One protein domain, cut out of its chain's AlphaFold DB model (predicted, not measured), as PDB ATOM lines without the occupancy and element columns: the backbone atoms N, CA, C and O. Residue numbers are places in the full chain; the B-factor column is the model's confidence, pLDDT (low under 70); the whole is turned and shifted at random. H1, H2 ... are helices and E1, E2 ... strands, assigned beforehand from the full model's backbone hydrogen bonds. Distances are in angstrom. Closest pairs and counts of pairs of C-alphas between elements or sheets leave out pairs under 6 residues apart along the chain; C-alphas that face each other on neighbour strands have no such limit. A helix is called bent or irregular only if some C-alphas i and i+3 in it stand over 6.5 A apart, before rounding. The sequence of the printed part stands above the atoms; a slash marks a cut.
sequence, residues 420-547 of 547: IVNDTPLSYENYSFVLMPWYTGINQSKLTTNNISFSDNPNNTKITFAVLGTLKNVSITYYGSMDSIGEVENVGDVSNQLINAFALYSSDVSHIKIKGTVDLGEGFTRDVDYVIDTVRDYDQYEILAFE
ATOM      1  N   ILE A 420     102.133 113.650 112.845       88.62
ATOM      2  CA  ILE A 420     101.910 112.205 112.756       88.62
ATOM      3  C   ILE A 420     101.694 111.869 111.281       88.62
ATOM      4  O   ILE A 420     100.742 112.367 110.676       88.62
ATOM      5  N   VAL A 421     102.563 111.032 110.716       83.00
ATOM      6  CA  VAL A 421     102.481 110.555 109.326       83.00
ATOM      7  C   VAL A 421     102.346 109.041 109.362       83.00
ATOM      8  O   VAL A 421     103.198 108.382 109.945       83.00
ATOM      9  N   ASN A 422     101.277 108.491 108.777       76.81
ATOM     10  CA  ASN A 422     100.984 107.047 108.796       76.81
ATOM     11  C   ASN A 422     101.142 106.433 110.204       76.81
ATOM     12  O   ASN A 422     101.933 105.518 110.410       76.81
ATOM     13  N   ASP A 423     100.458 107.020 111.193       81.06
ATOM     14  CA  ASP A 423     100.514 106.640 112.617       81.06
ATOM     15  C   ASP A 423     101.904 106.726 113.288       81.06
ATOM     16  O   ASP A 423     102.045 106.403 114.468       81.06
ATOM     17  N   THR A 424     102.919 107.244 112.589       80.94
ATOM     18  CA  THR A 424     104.268 107.457 113.120       80.94
ATOM     19  C   THR A 424     104.416 108.898 113.617       80.94
ATOM     20  O   THR A 424     104.341 109.832 112.811       80.94
ATOM     21  N   PRO A 425     104.615 109.127 114.929       87.62
ATOM     22  CA  PRO A 425     104.904 110.454 115.453       87.62
ATOM     23  C   PRO A 425     106.333 110.869 115.079       87.62
ATOM     24  O   PRO A 425     107.302 110.198 115.426       87.62
ATOM     25  N   LEU A 426     106.464 112.009 114.406       88.50
ATOM     26  CA  LEU A 426     107.738 112.585 113.992       88.50
ATOM     27  C   LEU A 426     108.020 113.863 114.782       88.50
ATOM     28  O   LEU A 426     107.287 114.851 114.677       88.50
ATOM     29  N   SER A 427     109.112 113.845 115.550       92.06
ATOM     30  CA  SER A 427     109.721 115.049 116.121       92.06
ATOM     31  C   SER A 427     110.948 115.405 115.297       92.06
ATOM     32  O   SER A 427     111.977 114.744 115.405       92.06
ATOM     33  N   TYR A 428     110.837 116.405 114.424       89.56
ATOM     34  CA  TYR A 428     111.876 116.687 113.426       89.56
ATOM     35  C   TYR A 428     113.206 117.127 114.045       89.56
ATOM     36  O   TYR A 428     114.261 116.846 113.492       89.56
ATOM     37  N   GLU A 429     113.175 117.691 115.251       87.31
ATOM     38  CA  GLU A 429     114.377 117.989 116.035       87.31
ATOM     39  C   GLU A 429     115.184 116.745 116.454       87.31
ATOM     40  O   GLU A 429     116.228 116.883 117.088       87.31
ATOM     41  N   ASN A 430     114.708 115.533 116.172       84.88
ATOM     42  CA  ASN A 430     115.440 114.294 116.432       84.88
ATOM     43  C   ASN A 430     116.164 113.757 115.203       84.88
ATOM     44  O   ASN A 430     116.944 112.828 115.349       84.88
ATOM     45  N   TYR A 431     115.911 114.323 114.026       86.44
ATOM     46  CA  TYR A 431     116.429 113.800 112.772       86.44
ATOM     47  C   TYR A 431     117.300 114.839 112.088       86.44
ATOM     48  O   TYR A 431     116.979 116.025 112.102       86.44
ATOM     49  N   SER A 432     118.363 114.384 111.446       83.94
ATOM     50  CA  SER A 432     119.207 115.161 110.540       83.94
ATOM     51  C   SER A 432     118.642 115.189 109.110       83.94
ATOM     52  O   SER A 432     118.896 116.111 108.331       83.94
ATOM     53  N   PHE A 433     117.822 114.195 108.757       91.75
ATOM     54  CA  PHE A 433     117.175 114.086 107.452       91.75
ATOM     55  C   PHE A 433     115.914 113.224 107.511       91.75
ATOM     56  O   PHE A 433     115.893 112.212 108.210       91.75
ATOM     57  N   VAL A 434     114.890 113.587 106.734       92.62
ATOM     58  CA  VAL A 434     113.675 112.784 106.542       92.62
ATOM     59  C   VAL A 434     113.241 112.819 105.072       92.62
ATOM     60  O   VAL A 434     113.038 113.892 104.500       92.62
ATOM     61  N   LEU A 435     113.039 111.644 104.470       93.31
ATOM     62  CA  LEU A 435     112.417 111.458 103.158       93.31
ATOM     63  C   LEU A 435     111.066 110.758 103.322       93.31
ATOM     64  O   LEU A 435     110.990 109.648 103.848       93.31
ATOM     65  N   MET A 436     110.004 111.390 102.822       91.62
ATOM     66  CA  MET A 436     108.646 110.846 102.875       91.62
ATOM     67  C   MET A 436     107.999 110.805 101.493       91.62
ATOM     68  O   MET A 436     107.853 111.856 100.860       91.62
ATOM     69  N   PRO A 437     107.548 109.635 101.020       89.06
ATOM     70  CA  PRO A 437     106.694 109.564  99.846       89.06
ATOM     71  C   PRO A 437     105.266 110.014 100.161       89.06
ATOM     72  O   PRO A 437     104.846 110.041 101.315       89.06
ATOM     73  N   TRP A 438     104.501 110.345  99.121       86.25
ATOM     74  CA  TRP A 438     103.079 110.708  99.218       86.25
ATOM     75  C   TRP A 438     102.763 111.801 100.247       86.25
ATOM     76  O   TRP A 438     101.660 111.865 100.790       86.25
ATOM     77  N   TYR A 439     103.724 112.687 100.502       88.62
ATOM     78  CA  TYR A 439     103.628 113.613 101.617       88.62
ATOM     79  C   TYR A 439     102.495 114.634 101.433       88.62
ATOM     80  O   TYR A 439     102.422 115.347 100.425       88.62
ATOM     81  N   THR A 440     101.625 114.716 102.440       86.94
ATOM     82  CA  THR A 440     100.485 115.652 102.532       86.94
ATOM     83  C   THR A 440     100.398 116.334 103.906       86.94
ATOM     84  O   THR A 440      99.351 116.860 104.282       86.94
ATOM     85  N   GLY A 441     101.501 116.306 104.657       88.50
ATOM     86  CA  GLY A 441     101.572 116.763 106.042       88.50
ATOM     87  C   GLY A 441     101.588 118.284 106.232       88.50
ATOM     88  O   GLY A 441     101.560 119.073 105.282       88.50
ATOM     89  N   ILE A 442     101.653 118.712 107.495       93.00
ATOM     90  CA  ILE A 442     101.494 120.123 107.898       93.00
ATOM     91  C   ILE A 442     102.672 121.008 107.469       93.00
ATOM     92  O   ILE A 442     102.512 122.215 107.267       93.00
ATOM     93  N   ASN A 443     103.854 120.420 107.263       94.31
ATOM     94  CA  ASN A 443     105.059 121.150 106.877       94.31
ATOM     95  C   ASN A 443     105.156 121.435 105.372       94.31
ATOM     96  O   ASN A 443     106.118 122.067 104.942       94.31
ATOM     97  N   GLN A 444     104.157 121.059 104.563       93.44
ATOM     98  CA  GLN A 444     104.178 121.253 103.108       93.44
ATOM     99  C   GLN A 444     104.437 122.714 102.696       93.44
ATOM    100  O   GLN A 444     105.137 122.974 101.722       93.44
ATOM    101  N   SER A 445     103.913 123.676 103.461       93.06
ATOM    102  CA  SER A 445     104.092 125.114 103.201       93.06
ATOM    103  C   SER A 445     105.522 125.626 103.417       93.06
ATOM    104  O   SER A 445     105.858 126.710 102.942       93.06
ATOM    105  N   LYS A 446     106.363 124.856 104.117       93.31
ATOM    106  CA  LYS A 446     107.762 125.190 104.427       93.31
ATOM    107  C   LYS A 446     108.745 124.636 103.399       93.31
ATOM    108  O   LYS A 446     109.936 124.916 103.487       93.31
ATOM    109  N   LEU A 447     108.255 123.857 102.437       94.88
ATOM    110  CA  LEU A 447     109.069 123.173 101.444       94.88
ATOM    111  C   LEU A 447     108.917 123.850 100.081       94.88
ATOM    112  O   LEU A 447     107.809 124.145  99.625       94.88
ATOM    113  N   THR A 448     110.037 124.081  99.398       95.38
ATOM    114  CA  THR A 448     109.998 124.535  97.997       95.38
ATOM    115  C   THR A 448     109.515 123.400  97.095       95.38
ATOM    116  O   THR A 448     109.538 122.248  97.499       95.38
ATOM    117  N   THR A 449     109.027 123.673  95.883       96.00
ATOM    118  CA  THR A 449     108.530 122.611  94.986       96.00
ATOM    119  C   THR A 449     109.403 122.487  93.745       96.00
ATOM    120  O   THR A 449     109.623 123.477  93.049       96.00
ATOM    121  N   ASN A 450     109.849 121.268  93.453       94.19
ATOM    122  CA  ASN A 450     110.414 120.859  92.174       94.19
ATOM    123  C   ASN A 450     109.427 119.947  91.447       94.19
ATOM    124  O   ASN A 450     108.791 119.106  92.079       94.19
ATOM    125  N   ASN A 451     109.315 120.084  90.131       94.06
ATOM    126  CA  ASN A 451     108.496 119.195  89.315       94.06
ATOM    127  C   ASN A 451     109.400 118.503  88.301       94.06
ATOM    128  O   ASN A 451     110.069 119.179  87.524       94.06
ATOM    129  N   ILE A 452     109.358 117.176  88.282       93.19
ATOM    130  CA  ILE A 452     110.015 116.356  87.266       93.19
ATOM    131  C   ILE A 452     108.959 115.528  86.545       93.19
ATOM    132  O   ILE A 452     108.008 115.056  87.167       93.19
ATOM    133  N   SER A 453     109.100 115.363  85.235       90.81
ATOM    134  CA  SER A 453     108.156 114.583  84.438       90.81
ATOM    135  C   SER A 453     108.915 113.625  83.544       90.81
ATOM    136  O   SER A 453     109.747 114.057  82.755       90.81
ATOM    137  N   PHE A 454     108.596 112.338  83.649       87.75
ATOM    138  CA  PHE A 454     109.174 111.295  82.797       87.75
ATOM    139  C   PHE A 454     108.425 111.167  81.465       87.75
ATOM    140  O   PHE A 454     108.897 110.566  80.513       87.75
ATOM    141  N   SER A 455     107.236 111.766  81.351       78.31
ATOM    142  CA  SER A 455     106.533 111.836  80.071       78.31
ATOM    143  C   SER A 455     105.666 113.086  79.962       78.31
ATOM    144  O   SER A 455     105.261 113.656  80.971       78.31
ATOM    145  N   ASP A 456     105.300 113.472  78.742       76.00
ATOM    146  CA  ASP A 456     104.294 114.517  78.498       76.00
ATOM    147  C   ASP A 456     102.850 113.974  78.576       76.00
ATOM    148  O   ASP A 456     101.900 114.609  78.110       76.00
ATOM    149  N   ASN A 457     102.655 112.763  79.114       75.12
ATOM    150  CA  ASN A 457     101.348 112.124  79.147       75.12
ATOM    151  C   ASN A 457     100.420 112.835  80.153       75.12
ATOM    152  O   ASN A 457     100.744 112.916  81.341       75.12
ATOM    153  N   PRO A 458      99.225 113.296  79.730       73.38
ATOM    154  CA  PRO A 458      98.278 113.957  80.629       73.38
ATOM    155  C   PRO A 458      97.736 113.042  81.739       73.38
ATOM    156  O   PRO A 458      97.161 113.542  82.700       73.38
ATOM    157  N   ASN A 459      97.916 111.723  81.619       78.69
ATOM    158  CA  ASN A 459      97.514 110.735  82.620       78.69
ATOM    159  C   ASN A 459      98.640 110.370  83.600       78.69
ATOM    160  O   ASN A 459      98.533 109.350  84.279       78.69
ATOM    161  N   ASN A 460      99.730 111.142  83.662       83.56
ATOM    162  CA  ASN A 460     100.769 110.904  84.657       83.56
ATOM    163  C   ASN A 460     100.201 111.009  86.076       83.56
ATOM    164  O   ASN A 460      99.553 111.994  86.442       83.56
ATOM    165  N   THR A 461     100.510 110.014  86.898       86.00
ATOM    166  CA  THR A 461     100.290 110.074  88.338       86.00
ATOM    167  C   THR A 461     101.401 110.911  88.955       86.00
ATOM    168  O   THR A 461     102.575 110.758  88.613       86.00
ATOM    169  N   LYS A 462     101.027 111.800  89.874       88.19
ATOM    170  CA  LYS A 462     101.969 112.615  90.641       88.19
ATOM    171  C   LYS A 462     102.340 111.899  91.936       88.19
ATOM    172  O   LYS A 462     101.469 111.745  92.786       88.19
ATOM    173  N   ILE A 463     103.616 111.570  92.114       87.25
ATOM    174  CA  ILE A 463     104.192 111.181  93.406       87.25
ATOM    175  C   ILE A 463     104.876 112.394  94.019       87.25
ATOM    176  O   ILE A 463     105.698 113.031  93.368       87.25
ATOM    177  N   THR A 464     104.548 112.709  95.269       90.19
ATOM    178  CA  THR A 464     105.179 113.807  96.005       90.19
ATOM    179  C   THR A 464     106.161 113.239  97.022       90.19
ATOM    180  O   THR A 464     105.731 112.631  97.999       90.19
ATOM    181  N   PHE A 465     107.455 113.464  96.829       92.06
ATOM    182  CA  PHE A 465     108.474 113.191  97.841       92.06
ATOM    183  C   PHE A 465     108.715 114.457  98.654       92.06
ATOM    184  O   PHE A 465     109.077 115.477  98.074       92.06
ATOM    185  N   ALA A 466     108.541 114.420  99.970       94.31
ATOM    186  CA  ALA A 466     109.064 115.462 100.842       94.31
ATOM    187  C   ALA A 466     110.478 115.100 101.276       94.31
ATOM    188  O   ALA A 466     110.694 114.054 101.880       94.31
ATOM    189  N   VAL A 467     111.418 115.985 100.966       95.12
ATOM    190  CA  VAL A 467     112.801 115.931 101.418       95.12
ATOM    191  C   VAL A 467     112.979 117.019 102.469       95.12
ATOM    192  O   VAL A 467     112.999 118.201 102.127       95.12
ATOM    193  N   LEU A 468     113.067 116.634 103.740       94.31
ATOM    194  CA  LEU A 468     113.357 117.530 104.856       94.31
ATOM    195  C   LEU A 468     114.811 117.307 105.270       94.31
ATOM    196  O   LEU A 468     115.211 116.187 105.576       94.31
ATOM    197  N   GLY A 469     115.609 118.367 105.235       91.44
ATOM    198  CA  GLY A 469     117.069 118.292 105.263       91.44
ATOM    199  C   GLY A 469     117.659 118.409 103.863       91.44
ATOM    200  O   GLY A 469     116.979 118.843 102.930       91.44
ATOM    201  N   THR A 470     118.938 118.057 103.721       91.00
ATOM    202  CA  THR A 470     119.675 118.170 102.453       91.00
ATOM    203  C   THR A 470     120.040 116.790 101.920       91.00
ATOM    204  O   THR A 470     120.687 116.012 102.615       91.00
ATOM    205  N   LEU A 471     119.669 116.515 100.669       92.94
ATOM    206  CA  LEU A 471     120.076 115.326  99.926       92.94
ATOM    207  C   LEU A 471     120.908 115.769  98.719       92.94
ATOM    208  O   LEU A 471     120.436 116.535  97.877       92.94
ATOM    209  N   LYS A 472     122.159 115.321  98.653       90.56
ATOM    210  CA  LYS A 472     123.108 115.669  97.590       90.56
ATOM    211  C   LYS A 472     123.025 114.681  96.432       90.56
ATOM    212  O   LYS A 472     122.691 113.513  96.635       90.56
ATOM    213  N   ASN A 473     123.385 115.141  95.235       92.19
ATOM    214  CA  ASN A 473     123.490 114.332  94.016       92.19
ATOM    215  C   ASN A 473     122.228 113.505  93.716       92.19
ATOM    216  O   ASN A 473     122.315 112.324  93.378       92.19
ATOM    217  N   VAL A 474     121.048 114.111  93.859       94.31
ATOM    218  CA  VAL A 474     119.789 113.390  93.705       94.31
ATOM    219  C   VAL A 474     119.576 112.961  92.266       94.31
ATOM    220  O   VAL A 474     119.587 113.782  91.344       94.31
ATOM    221  N   SER A 475     119.302 111.672  92.093       95.00
ATOM    222  CA  SER A 475     118.818 111.094  90.845       95.00
ATOM    223  C   SER A 475     117.525 110.340  91.105       95.00
ATOM    224  O   SER A 475     117.455 109.544  92.046       95.00
ATOM    225  N   ILE A 476     116.518 110.559  90.268       94.44
ATOM    226  CA  ILE A 476     115.250 109.841  90.341       94.44
ATOM    227  C   ILE A 476     115.091 109.025  89.070       94.44
ATOM    228  O   ILE A 476     115.105 109.571  87.972       94.44
ATOM    229  N   THR A 477     114.930 107.718  89.229       93.69
ATOM    230  CA  THR A 477     114.757 106.781  88.128       93.69
ATOM    231  C   THR A 477     113.340 106.242  88.128       93.69
ATOM    232  O   THR A 477     112.891 105.668  89.117       93.69
ATOM    233  N   TYR A 478     112.641 106.388  87.013       92.06
ATOM    234  CA  TYR A 478     111.338 105.781  86.795       92.06
ATOM    235  C   TYR A 478     111.469 104.518  85.947       92.06
ATOM    236  O   TYR A 478     112.087 104.526  84.886       92.06
ATOM    237  N   TYR A 479     110.839 103.442  86.397       90.50
ATOM    238  CA  TYR A 479     110.766 102.170  85.699       90.50
ATOM    239  C   TYR A 479     109.320 101.916  85.293       90.50
ATOM    240  O   TYR A 479     108.455 101.703  86.141       90.50
ATOM    241  N   GLY A 480     109.042 101.927  83.989       86.56
ATOM    242  CA  GLY A 480     107.694 101.676  83.470       86.56
ATOM    243  C   GLY A 480     107.250 100.216  83.562       86.56
ATOM    244  O   GLY A 480     106.052  99.944  83.563       86.56
ATOM    245  N   SER A 481     108.188  99.280  83.684       83.00
ATOM    246  CA  SER A 481     107.946  97.849  83.907       83.00
ATOM    247  C   SER A 481     109.169  97.186  84.554       83.00
ATOM    248  O   SER A 481     110.240  97.797  84.584       83.00
ATOM    249  N   MET A 482     109.044  95.931  85.020       75.69
ATOM    250  CA  MET A 482     110.169  95.181  85.623       75.69
ATOM    251  C   MET A 482     111.400  95.101  84.710       75.69
ATOM    252  O   MET A 482     112.522  95.180  85.194       75.69
ATOM    253  N   ASP A 483     111.185  94.980  83.397       79.75
ATOM    254  CA  ASP A 483     112.258  94.831  82.405       79.75
ATOM    255  C   ASP A 483     112.714  96.175  81.807       79.75
ATOM    256  O   ASP A 483     113.519  96.209  80.872       79.75
ATOM    257  N   SER A 484     112.164  97.298  82.277       82.31
ATOM    258  CA  SER A 484     112.536  98.608  81.746       82.31
ATOM    259  C   SER A 484     113.946  99.006  82.194       82.31
ATOM    260  O   SER A 484     114.354  98.758  83.325       82.31
ATOM    261  N   ILE A 485     114.695  99.662  81.306       84.38
ATOM    262  CA  ILE A 485     116.063 100.136  81.593       84.38
ATOM    263  C   ILE A 485     116.112 101.300  82.599       84.38
ATOM    264  O   ILE A 485     117.193 101.655  83.062       84.38
ATOM    265  N   GLY A 486     114.953 101.864  82.948       89.62
ATOM    266  CA  GLY A 486     114.818 103.041  83.797       89.62
ATOM    267  C   GLY A 486     115.074 104.348  83.042       89.62
ATOM    268  O   GLY A 486     116.049 104.484  82.305       89.62
ATOM    269  N   GLU A 487     114.203 105.329  83.237       91.75
ATOM    270  CA  GLU A 487     114.394 106.711  82.798       91.75
ATOM    271  C   GLU A 487     114.928 107.520  83.979       91.75
ATOM    272  O   GLU A 487     114.274 107.588  85.016       91.75
ATOM    273  N   VAL A 488     116.130 108.090  83.851       93.31
ATOM    274  CA  VAL A 488     116.828 108.777  84.950       93.31
ATOM    275  C   VAL A 488     116.726 110.286  84.780       93.31
ATOM    276  O   VAL A 488     117.169 110.820  83.765       93.31
ATOM    277  N   GLU A 489     116.244 110.968  85.813       94.06
ATOM    278  CA  GLU A 489     116.296 112.421  85.948       94.06
ATOM    279  C   GLU A 489     117.318 112.806  87.026       94.06
ATOM    280  O   GLU A 489     117.203 112.403  88.187       94.06
ATOM    281  N   ASN A 490     118.326 113.598  86.651       92.88
ATOM    282  CA  ASN A 490     119.329 114.110  87.587       92.88
ATOM    283  C   ASN A 490     118.854 115.443  88.162       92.88
ATOM    284  O   ASN A 490     118.961 116.484  87.516       92.88
ATOM    285  N   VAL A 491     118.339 115.397  89.385       92.44
ATOM    286  CA  VAL A 491     117.758 116.550  90.081       92.44
ATOM    287  C   VAL A 491     118.848 117.440  90.697       92.44
ATOM    288  O   VAL A 491     118.662 118.651  90.800       92.44
ATOM    289  N   GLY A 492     120.004 116.865  91.051       90.44
ATOM    290  CA  GLY A 492     121.103 117.576  91.709       90.44
ATOM    291  C   GLY A 492     120.907 117.673  93.221       90.44
ATOM    292  O   GLY A 492     120.265 116.816  93.818       90.44
ATOM    293  N   ASP A 493     121.476 118.687  93.865       91.62
ATOM    294  CA  ASP A 493     121.325 118.864  95.311       91.62
ATOM    295  C   ASP A 493     119.953 119.467  95.637       91.62
ATOM    296  O   ASP A 493     119.567 120.499  95.083       91.62
ATOM    297  N   VAL A 494     119.228 118.843  96.566       93.31
ATOM    298  CA  VAL A 494     117.917 119.310  97.036       93.31
ATOM    299  C   VAL A 494     117.961 119.557  98.538       93.31
ATOM    300  O   VAL A 494     118.612 118.828  99.288       93.31
ATOM    301  N   SER A 495     117.260 120.593  98.995       93.56
ATOM    302  CA  SER A 495     117.178 120.923 100.418       93.56
ATOM    303  C   SER A 495     115.795 121.460 100.760       93.56
ATOM    304  O   SER A 495     115.340 122.414 100.125       93.56
ATOM    305  N   ASN A 496     115.131 120.848 101.747       94.69
ATOM    306  CA  ASN A 496     113.799 121.243 102.223       94.69
ATOM    307  C   ASN A 496     112.808 121.451 101.061       94.69
ATOM    308  O   ASN A 496     112.298 122.552 100.814       94.69
ATOM    309  N   GLN A 497     112.581 120.381 100.300       96.62
ATOM    310  CA  GLN A 497     111.914 120.438  99.005       96.62
ATOM    311  C   GLN A 497     110.904 119.303  98.819       96.62
ATOM    312  O   GLN A 497     111.130 118.163  99.205       96.62
ATOM    313  N   LEU A 498     109.784 119.626  98.181       96.56
ATOM    314  CA  LEU A 498     108.839 118.684  97.600       96.56
ATOM    315  C   LEU A 498     109.269 118.392  96.172       96.56
ATOM    316  O   LEU A 498     109.317 119.304  95.346       96.56
ATOM    317  N   ILE A 499     109.530 117.133  95.861       95.56
ATOM    318  CA  ILE A 499     109.773 116.684  94.496       95.56
ATOM    319  C   ILE A 499     108.499 116.010  94.001       95.56
ATOM    320  O   ILE A 499     108.137 114.925  94.451       95.56
ATOM    321  N   ASN A 500     107.803 116.668  93.080       94.31
ATOM    322  CA  ASN A 500     106.653 116.107  92.389       94.31
ATOM    323  C   ASN A 500     107.143 115.370  91.144       94.31
ATOM    324  O   ASN A 500     107.483 116.000  90.141       94.31
ATOM    325  N   ALA A 501     107.161 114.046  91.211       91.62
ATOM    326  CA  ALA A 501     107.483 113.187  90.089       91.62
ATOM    327  C   ALA A 501     106.210 112.770  89.350       91.62
ATOM    328  O   ALA A 501     105.329 112.127  89.922       91.62
ATOM    329  N   PHE A 502     106.105 113.148  88.080       91.00
ATOM    330  CA  PHE A 502     104.994 112.795  87.202       91.00
ATOM    331  C   PHE A 502     105.406 111.619  86.311       91.00
ATOM    332  O   PHE A 502     106.276 111.760  85.450       91.00
ATOM    333  N   ALA A 503     104.777 110.461  86.517       88.31
ATOM    334  CA  ALA A 503     105.072 109.241  85.767       88.31
ATOM    335  C   ALA A 503     103.803 108.455  85.414       88.31
ATOM    336  O   ALA A 503     102.778 108.554  86.093       88.31
ATOM    337  N   LEU A 504     103.865 107.658  84.347       85.00
ATOM    338  CA  LEU A 504     102.734 106.857  83.887       85.00
ATOM    339  C   LEU A 504     102.732 105.481  84.562       85.00
ATOM    340  O   LEU A 504     103.456 104.579  84.163       85.00
ATOM    341  N   TYR A 505     101.875 105.257  85.545       77.25
ATOM    342  CA  TYR A 505     101.762 103.938  86.174       77.25
ATOM    343  C   TYR A 505     100.773 103.065  85.407       77.25
ATOM    344  O   TYR A 505      99.606 102.939  85.766       77.25
ATOM    345  N   SER A 506     101.227 102.513  84.280       66.81
ATOM    346  CA  SER A 506     100.387 101.691  83.402       66.81
ATOM    347  C   SER A 506     100.251 100.231  83.852       66.81
ATOM    348  O   SER A 506      99.475  99.495  83.243       66.81
ATOM    349  N   SER A 507     100.993  99.790  84.878       64.25
ATOM    350  CA  SER A 507     101.027  98.389  85.332       64.25
ATOM    351  C   SER A 507     101.409  98.227  86.812       64.25
ATOM    352  O   SER A 507     102.091  99.088  87.354       64.25
ATOM    353  N   ASP A 508     101.049  97.082  87.417       66.06
ATOM    354  CA  ASP A 508     101.399  96.599  88.786       66.06
ATOM    355  C   ASP A 508     102.902  96.301  88.984       66.06
ATOM    356  O   ASP A 508     103.286  95.480  89.803       66.06
ATOM    357  N   VAL A 509     103.763  96.885  88.151       74.94
ATOM    358  CA  VAL A 509     105.218  96.662  88.166       74.94
ATOM    359  C   VAL A 509     106.018  97.938  87.896       74.94
ATOM    360  O   VAL A 509     107.243  97.896  87.754       74.94
ATOM    361  N   SER A 510     105.333  99.074  87.748       85.06
ATOM    362  CA  SER A 510     105.989 100.356  87.518       85.06
ATOM    363  C   SER A 510     106.401 100.961  88.863       85.06
ATOM    364  O   SER A 510     105.581 101.048  89.773       85.06
ATOM    365  N   HIS A 511     107.642 101.426  88.991       87.69
ATOM    366  CA  HIS A 511     108.160 101.972  90.247       87.69
ATOM    367  C   HIS A 511     109.043 103.200  90.018       87.69
ATOM    368  O   HIS A 511     109.589 103.402  88.934       87.69
ATOM    369  N   ILE A 512     109.169 104.043  91.043       89.69
ATOM    370  CA  ILE A 512     110.141 105.139  91.075       89.69
ATOM    371  C   ILE A 512     111.172 104.849  92.148       89.69
ATOM    372  O   ILE A 512     110.846 104.439  93.256       89.69
ATOM    373  N   LYS A 513     112.423 105.121  91.810       91.12
ATOM    374  CA  LYS A 513     113.572 105.004  92.681       91.12
ATOM    375  C   LYS A 513     114.210 106.373  92.869       91.12
ATOM    376  O   LYS A 513     114.539 107.015  91.880       91.12
ATOM    377  N   ILE A 514     114.411 106.811  94.103       92.50
ATOM    378  CA  ILE A 514     115.178 108.015  94.432       92.50
ATOM    379  C   ILE A 514     116.505 107.605  95.061       92.50
ATOM    380  O   ILE A 514     116.550 106.777  95.973       92.50
ATOM    381  N   LYS A 515     117.588 108.178  94.540       93.88
ATOM    382  CA  LYS A 515     118.933 108.038  95.083       93.88
ATOM    383  C   LYS A 515     119.529 109.388  95.416       93.88
ATOM    384  O   LYS A 515     119.204 110.373  94.759       93.88
ATOM    385  N   GLY A 516     120.429 109.409  96.383       91.94
ATOM    386  CA  GLY A 516     121.250 110.564  96.720       91.94
ATOM    387  C   GLY A 516     122.097 110.265  97.947       91.94
ATOM    388  O   GLY A 516     122.103 109.139  98.434       91.94
ATOM    389  N   THR A 517     122.769 111.280  98.468       86.88
ATOM    390  CA  THR A 517     123.641 111.139  99.634       86.88
ATOM    391  C   THR A 517     123.303 112.214 100.658       86.88
ATOM    392  O   THR A 517     123.305 113.406 100.343       86.88
ATOM    393  N   VAL A 518     122.986 111.809 101.882       83.50
ATOM    394  CA  VAL A 518     122.755 112.716 103.010       83.50
ATOM    395  C   VAL A 518     124.085 112.991 103.685       83.50
ATOM    396  O   VAL A 518     124.863 112.072 103.919       83.50
ATOM    397  N   ASP A 519     124.335 114.256 103.995       75.25
ATOM    398  CA  ASP A 519     125.428 114.659 104.874       75.25
ATOM    399  C   ASP A 519     124.911 114.573 106.312       75.25
ATOM    400  O   ASP A 519     124.028 115.342 106.689       75.25
ATOM    401  N   LEU A 520     125.398 113.590 107.069       65.69
ATOM    402  CA  LEU A 520     125.089 113.440 108.497       65.69
ATOM    403  C   LEU A 520     126.031 114.286 109.360       65.69
ATOM    404  O   LEU A 520     125.914 114.312 110.581       65.69
ATOM    405  N   GLY A 521     126.948 114.995 108.705       53.56
ATOM    406  CA  GLY A 521     127.902 115.874 109.323       53.56
ATOM    407  C   GLY A 521     129.283 115.294 109.428       53.56
ATOM    408  O   GLY A 521     129.496 114.089 109.395       53.56
ATOM    409  N   GLU A 522     130.244 116.207 109.550       50.50
ATOM    410  CA  GLU A 522     131.607 115.867 109.962       50.50
ATOM    411  C   GLU A 522     132.300 114.865 109.016       50.50
ATOM    412  O   GLU A 522     133.192 114.115 109.393       50.50
ATOM    413  N   GLY A 523     131.882 114.879 107.744       50.78
ATOM    414  CA  GLY A 523     132.374 113.986 106.698       50.78
ATOM    415  C   GLY A 523     131.627 112.655 106.599       50.78
ATOM    416  O   GLY A 523     131.852 111.929 105.628       50.78
ATOM    417  N   PHE A 524     130.722 112.349 107.534       54.50
ATOM    418  CA  PHE A 524     129.839 111.196 107.449       54.50
ATOM    419  C   PHE A 524     128.730 111.444 106.443       54.50
ATOM    420  O   PHE A 524     127.989 112.428 106.490       54.50
ATOM    421  N   THR A 525     128.595 110.494 105.533       74.88
ATOM    422  CA  THR A 525     127.549 110.511 104.529       74.88
ATOM    423  C   THR A 525     126.802 109.197 104.532       74.88
ATOM    424  O   THR A 525     127.416 108.143 104.687       74.88
ATOM    425  N   ARG A 526     125.491 109.249 104.308       75.25
ATOM    426  CA  ARG A 526     124.670 108.053 104.135       75.25
ATOM    427  C   ARG A 526     123.974 108.090 102.792       75.25
ATOM    428  O   ARG A 526     123.308 109.069 102.459       75.25
ATOM    429  N   ASP A 527     124.128 107.015 102.038       84.19
ATOM    430  CA  ASP A 527     123.431 106.876 100.774       84.19
ATOM    431  C   ASP A 527     121.955 106.569 101.013       84.19
ATOM    432  O   ASP A 527     121.566 105.776 101.873       84.19
ATOM    433  N   VAL A 528     121.128 107.239 100.226       85.38
ATOM    434  CA  VAL A 528     119.703 106.990 100.107       85.38
ATOM    435  C   VAL A 528     119.504 106.184  98.839       85.38
ATOM    436  O   VAL A 528     119.905 106.603  97.755       85.38
ATOM    437  N   ASP A 529     118.864 105.032  98.982       90.25
ATOM    438  CA  ASP A 529     118.396 104.192  97.889       90.25
ATOM    439  C   ASP A 529     116.974 103.749  98.257       90.25
ATOM    440  O   ASP A 529     116.779 102.810  99.023       90.25
ATOM    441  N   TYR A 530     115.979 104.509  97.794       88.31
ATOM    442  CA  TYR A 530     114.583 104.337  98.192       88.31
ATOM    443  C   TYR A 530     113.693 104.084  96.975       88.31
ATOM    444  O   TYR A 530     113.800 104.785  95.965       88.31
ATOM    445  N   VAL A 531     112.808 103.087  97.057       87.56
ATOM    446  CA  VAL A 531     111.962 102.627  95.943       87.56
ATOM    447  C   VAL A 531     110.487 102.661  96.340       87.56
ATOM    448  O   VAL A 531     110.118 102.181  97.404       87.56
ATOM    449  N   ILE A 532     109.641 103.190  95.454       83.31
ATOM    450  CA  ILE A 532     108.180 103.222  95.592       83.31
ATOM    451  C   ILE A 532     107.540 102.512  94.406       83.31
ATOM    452  O   ILE A 532     107.700 102.945  93.261       83.31
ATOM    453  N   ASP A 533     106.737 101.494  94.695       77.62
ATOM    454  CA  ASP A 533     105.907 100.778  93.724       77.62
ATOM    455  C   ASP A 533     104.419 101.000  94.013       77.62
ATOM    456  O   ASP A 533     103.908 100.509  95.010       77.62
ATOM    457  N   THR A 534     103.716 101.719  93.137       62.84
ATOM    458  CA  THR A 534     102.382 102.310  93.370       62.84
ATOM    459  C   THR A 534     101.214 101.384  93.706       62.84
ATOM    460  O   THR A 534     100.177 101.899  94.123       62.84
ATOM    461  N   VAL A 535     101.291 100.073  93.464       55.66
ATOM    462  CA  VAL A 535     100.055  99.271  93.349       55.66
ATOM    463  C   VAL A 535      99.710  98.456  94.602       55.66
ATOM    464  O   VAL A 535      98.576  97.988  94.709       55.66
ATOM    465  N   ARG A 536     100.599  98.347  95.602       53.94
ATOM    466  CA  ARG A 536     100.334  97.485  96.775       53.94
ATOM    467  C   ARG A 536     100.287  98.172  98.140       53.94
ATOM    468  O   ARG A 536      99.493  97.728  98.962       53.94
ATOM    469  N   ASP A 537     100.992  99.286  98.345       52.16
ATOM    470  CA  ASP A 537     101.418  99.655  99.708       52.16
ATOM    471  C   ASP A 537     101.318 101.157 100.043       52.16
ATOM    472  O   ASP A 537     102.144 101.690 100.778       52.16
ATOM    473  N   TYR A 538     100.300 101.866  99.534       53.12
ATOM    474  CA  TYR A 538     100.098 103.310  99.793       53.12
ATOM    475  C   TYR A 538     100.158 103.719 101.276       53.12
ATOM    476  O   TYR A 538     100.548 104.846 101.579       53.12
ATOM    477  N   ASP A 539      99.784 102.814 102.177       52.94
ATOM    478  CA  ASP A 539      99.787 102.959 103.632       52.94
ATOM    479  C   ASP A 539     100.966 102.260 104.340       52.94
ATOM    480  O   ASP A 539     101.147 102.477 105.535       52.94
ATOM    481  N   GLN A 540     101.789 101.471 103.634       51.56
ATOM    482  CA  GLN A 540     102.911 100.714 104.220       51.56
ATOM    483  C   GLN A 540     104.294 101.290 103.896       51.56
ATOM    484  O   GLN A 540     105.305 100.712 104.296       51.56
ATOM    485  N   TYR A 541     104.382 102.404 103.165       64.19
ATOM    486  CA  TYR A 541     105.689 102.948 102.813       64.19
ATOM    487  C   TYR A 541     106.429 103.510 104.025       64.19
ATOM    488  O   TYR A 541     105.945 104.399 104.730       64.19
ATOM    489  N   GLU A 542     107.643 102.997 104.205       73.06
ATOM    490  CA  GLU A 542     108.572 103.362 105.261       73.06
ATOM    491  C   GLU A 542     109.015 104.824 105.125       73.06
ATOM    492  O   GLU A 542     109.384 105.283 104.041       73.06
ATOM    493  N   ILE A 543     108.980 105.557 106.236       81.94
ATOM    494  CA  ILE A 543     109.573 106.889 106.345       81.94
ATOM    495  C   ILE A 543     111.071 106.690 106.556       81.94
ATOM    496  O   ILE A 543     111.478 106.115 107.562       81.94
ATOM    497  N   LEU A 544     111.895 107.184 105.632       83.25
ATOM    498  CA  LEU A 544     113.341 107.114 105.798       83.25
ATOM    499  C   LEU A 544     113.802 108.326 106.608       83.25
ATOM    500  O   LEU A 544     113.785 109.449 106.105       83.25
ATOM    501  N   ALA A 545     114.208 108.090 107.852       82.00
ATOM    502  CA  ALA A 545     114.718 109.113 108.753       82.00
ATOM    503  C   ALA A 545     116.120 108.743 109.248       82.00
ATOM    504  O   ALA A 545     116.396 107.581 109.551       82.00
ATOM    505  N   PHE A 546     117.003 109.733 109.323       79.69
ATOM    506  CA  PHE A 546     118.335 109.582 109.903       79.69
ATOM    507  C   PHE A 546     118.451 110.507 111.103       79.69
ATOM    508  O   PHE A 546     118.166 111.697 110.968       79.69
ATOM    509  N   GLU A 547     118.814 109.937 112.251       76.56
ATOM    510  CA  GLU A 547     119.060 110.658 113.505       76.56
ATOM    511  C   GLU A 547     120.371 111.442 113.430       76.56
ATOM    512  O   GLU A 547     121.397 110.838 113.046       76.56
TER     513      GLU A 547
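AT A GLANCE: This is residues 420 to 547 of the 547 residues of an uncharacterized protein of Fusibacter sp. 3D3 (UniProt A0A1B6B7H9). A single, twisted sheet is folded over into a sandwich of two layers, and the long hairpin of E4 and E5 runs through both, doubling back on itself near residues 471 and 494. One layer holds E3, the second half of E5, the first half of E4, then E2 and E8; the other holds the first half of E5, the second half of E4, then E6 and E7. The short helix H1 only grazes the sheet, and the small strand E1 lies farthest from the mean of the C-alphas. The printed part has 128 residues with eight named strands, E1 to E8 as numbered along the chain, and one named helix, H1, which comes between E2 and E3 in the chain; it is mostly strand, and the branched sheet is mixed, with E3 and E5 its parallel pair. The whole is compact, with a radius of gyration of the C-alphas of 14.4 A and spans of 40 by 32 by 24 A.

HOW THE PARTS SIT: E1, residues 424 to 426, pairs with no named strand and is apart from the other named elements; residues 420 to 421 pair antiparallel with its residues 424 to 425. E2, residues 433 to 436, has E4, residues 461 to 479, on one side and E8, residues 544 to 546, on the other side. Both pairs are antiparallel, with N 434 and O 468 2.9 A apart, and N 435 and O 544 2.8 A apart. H1, residues 442 to 446, is on the sheet but only grazes it, with residues 443 to 446; it is irregular, with C-alphas 442 and 445 7.3 A apart, and 0 of 1 O i to N i+4 pairs but 1 of 2 O i to N i+3 pairs within hydrogen-bond range. E3, residues 448 to 453, is an edge strand parallel to E5, residues 487 to 503, with N 450 and O 498 2.8 A apart. E4 and E5 form a hairpin, with N 463 and O 501 2.8 A apart and N 476 and O 489 2.9 A apart; E4 bends by 160 degrees at residue 471 and E5 by 162 degrees at residue 494. On the side of E4 where E2 lies, E6, residues 511 to 521, is its antiparallel neighbour beside residues 471 to 479, with N 477 and O 513 2.8 A apart. E6 forms a hairpin with the edge strand E7, residues 524 to 533, with N 514 and O 530 2.8 A apart.

IN THESE COORDINATES: E1 begins at C-alpha 424, (104.268, 107.457, 113.120). From first to last C-alpha E3 measures 16.9 A, E6 30.8 A and E7 29.5 A, while E4, with 19 residues, measures 13.4 A. E4 begins at C-alpha 461, (100.290, 110.074, 88.338), and E8 ends at C-alpha 546, (118.335, 109.582, 109.903).

THE WHOLE: The C-alphas farthest apart, those of Pro 458 and Glu 522, are 44.4 A apart. The printed part has no cut and no long link, and ends at the chain's last residue, Glu 547. Its mean pLDDT is 84.1, with residues 506 to 508, 520 to 524 and 534 to 541 under 70.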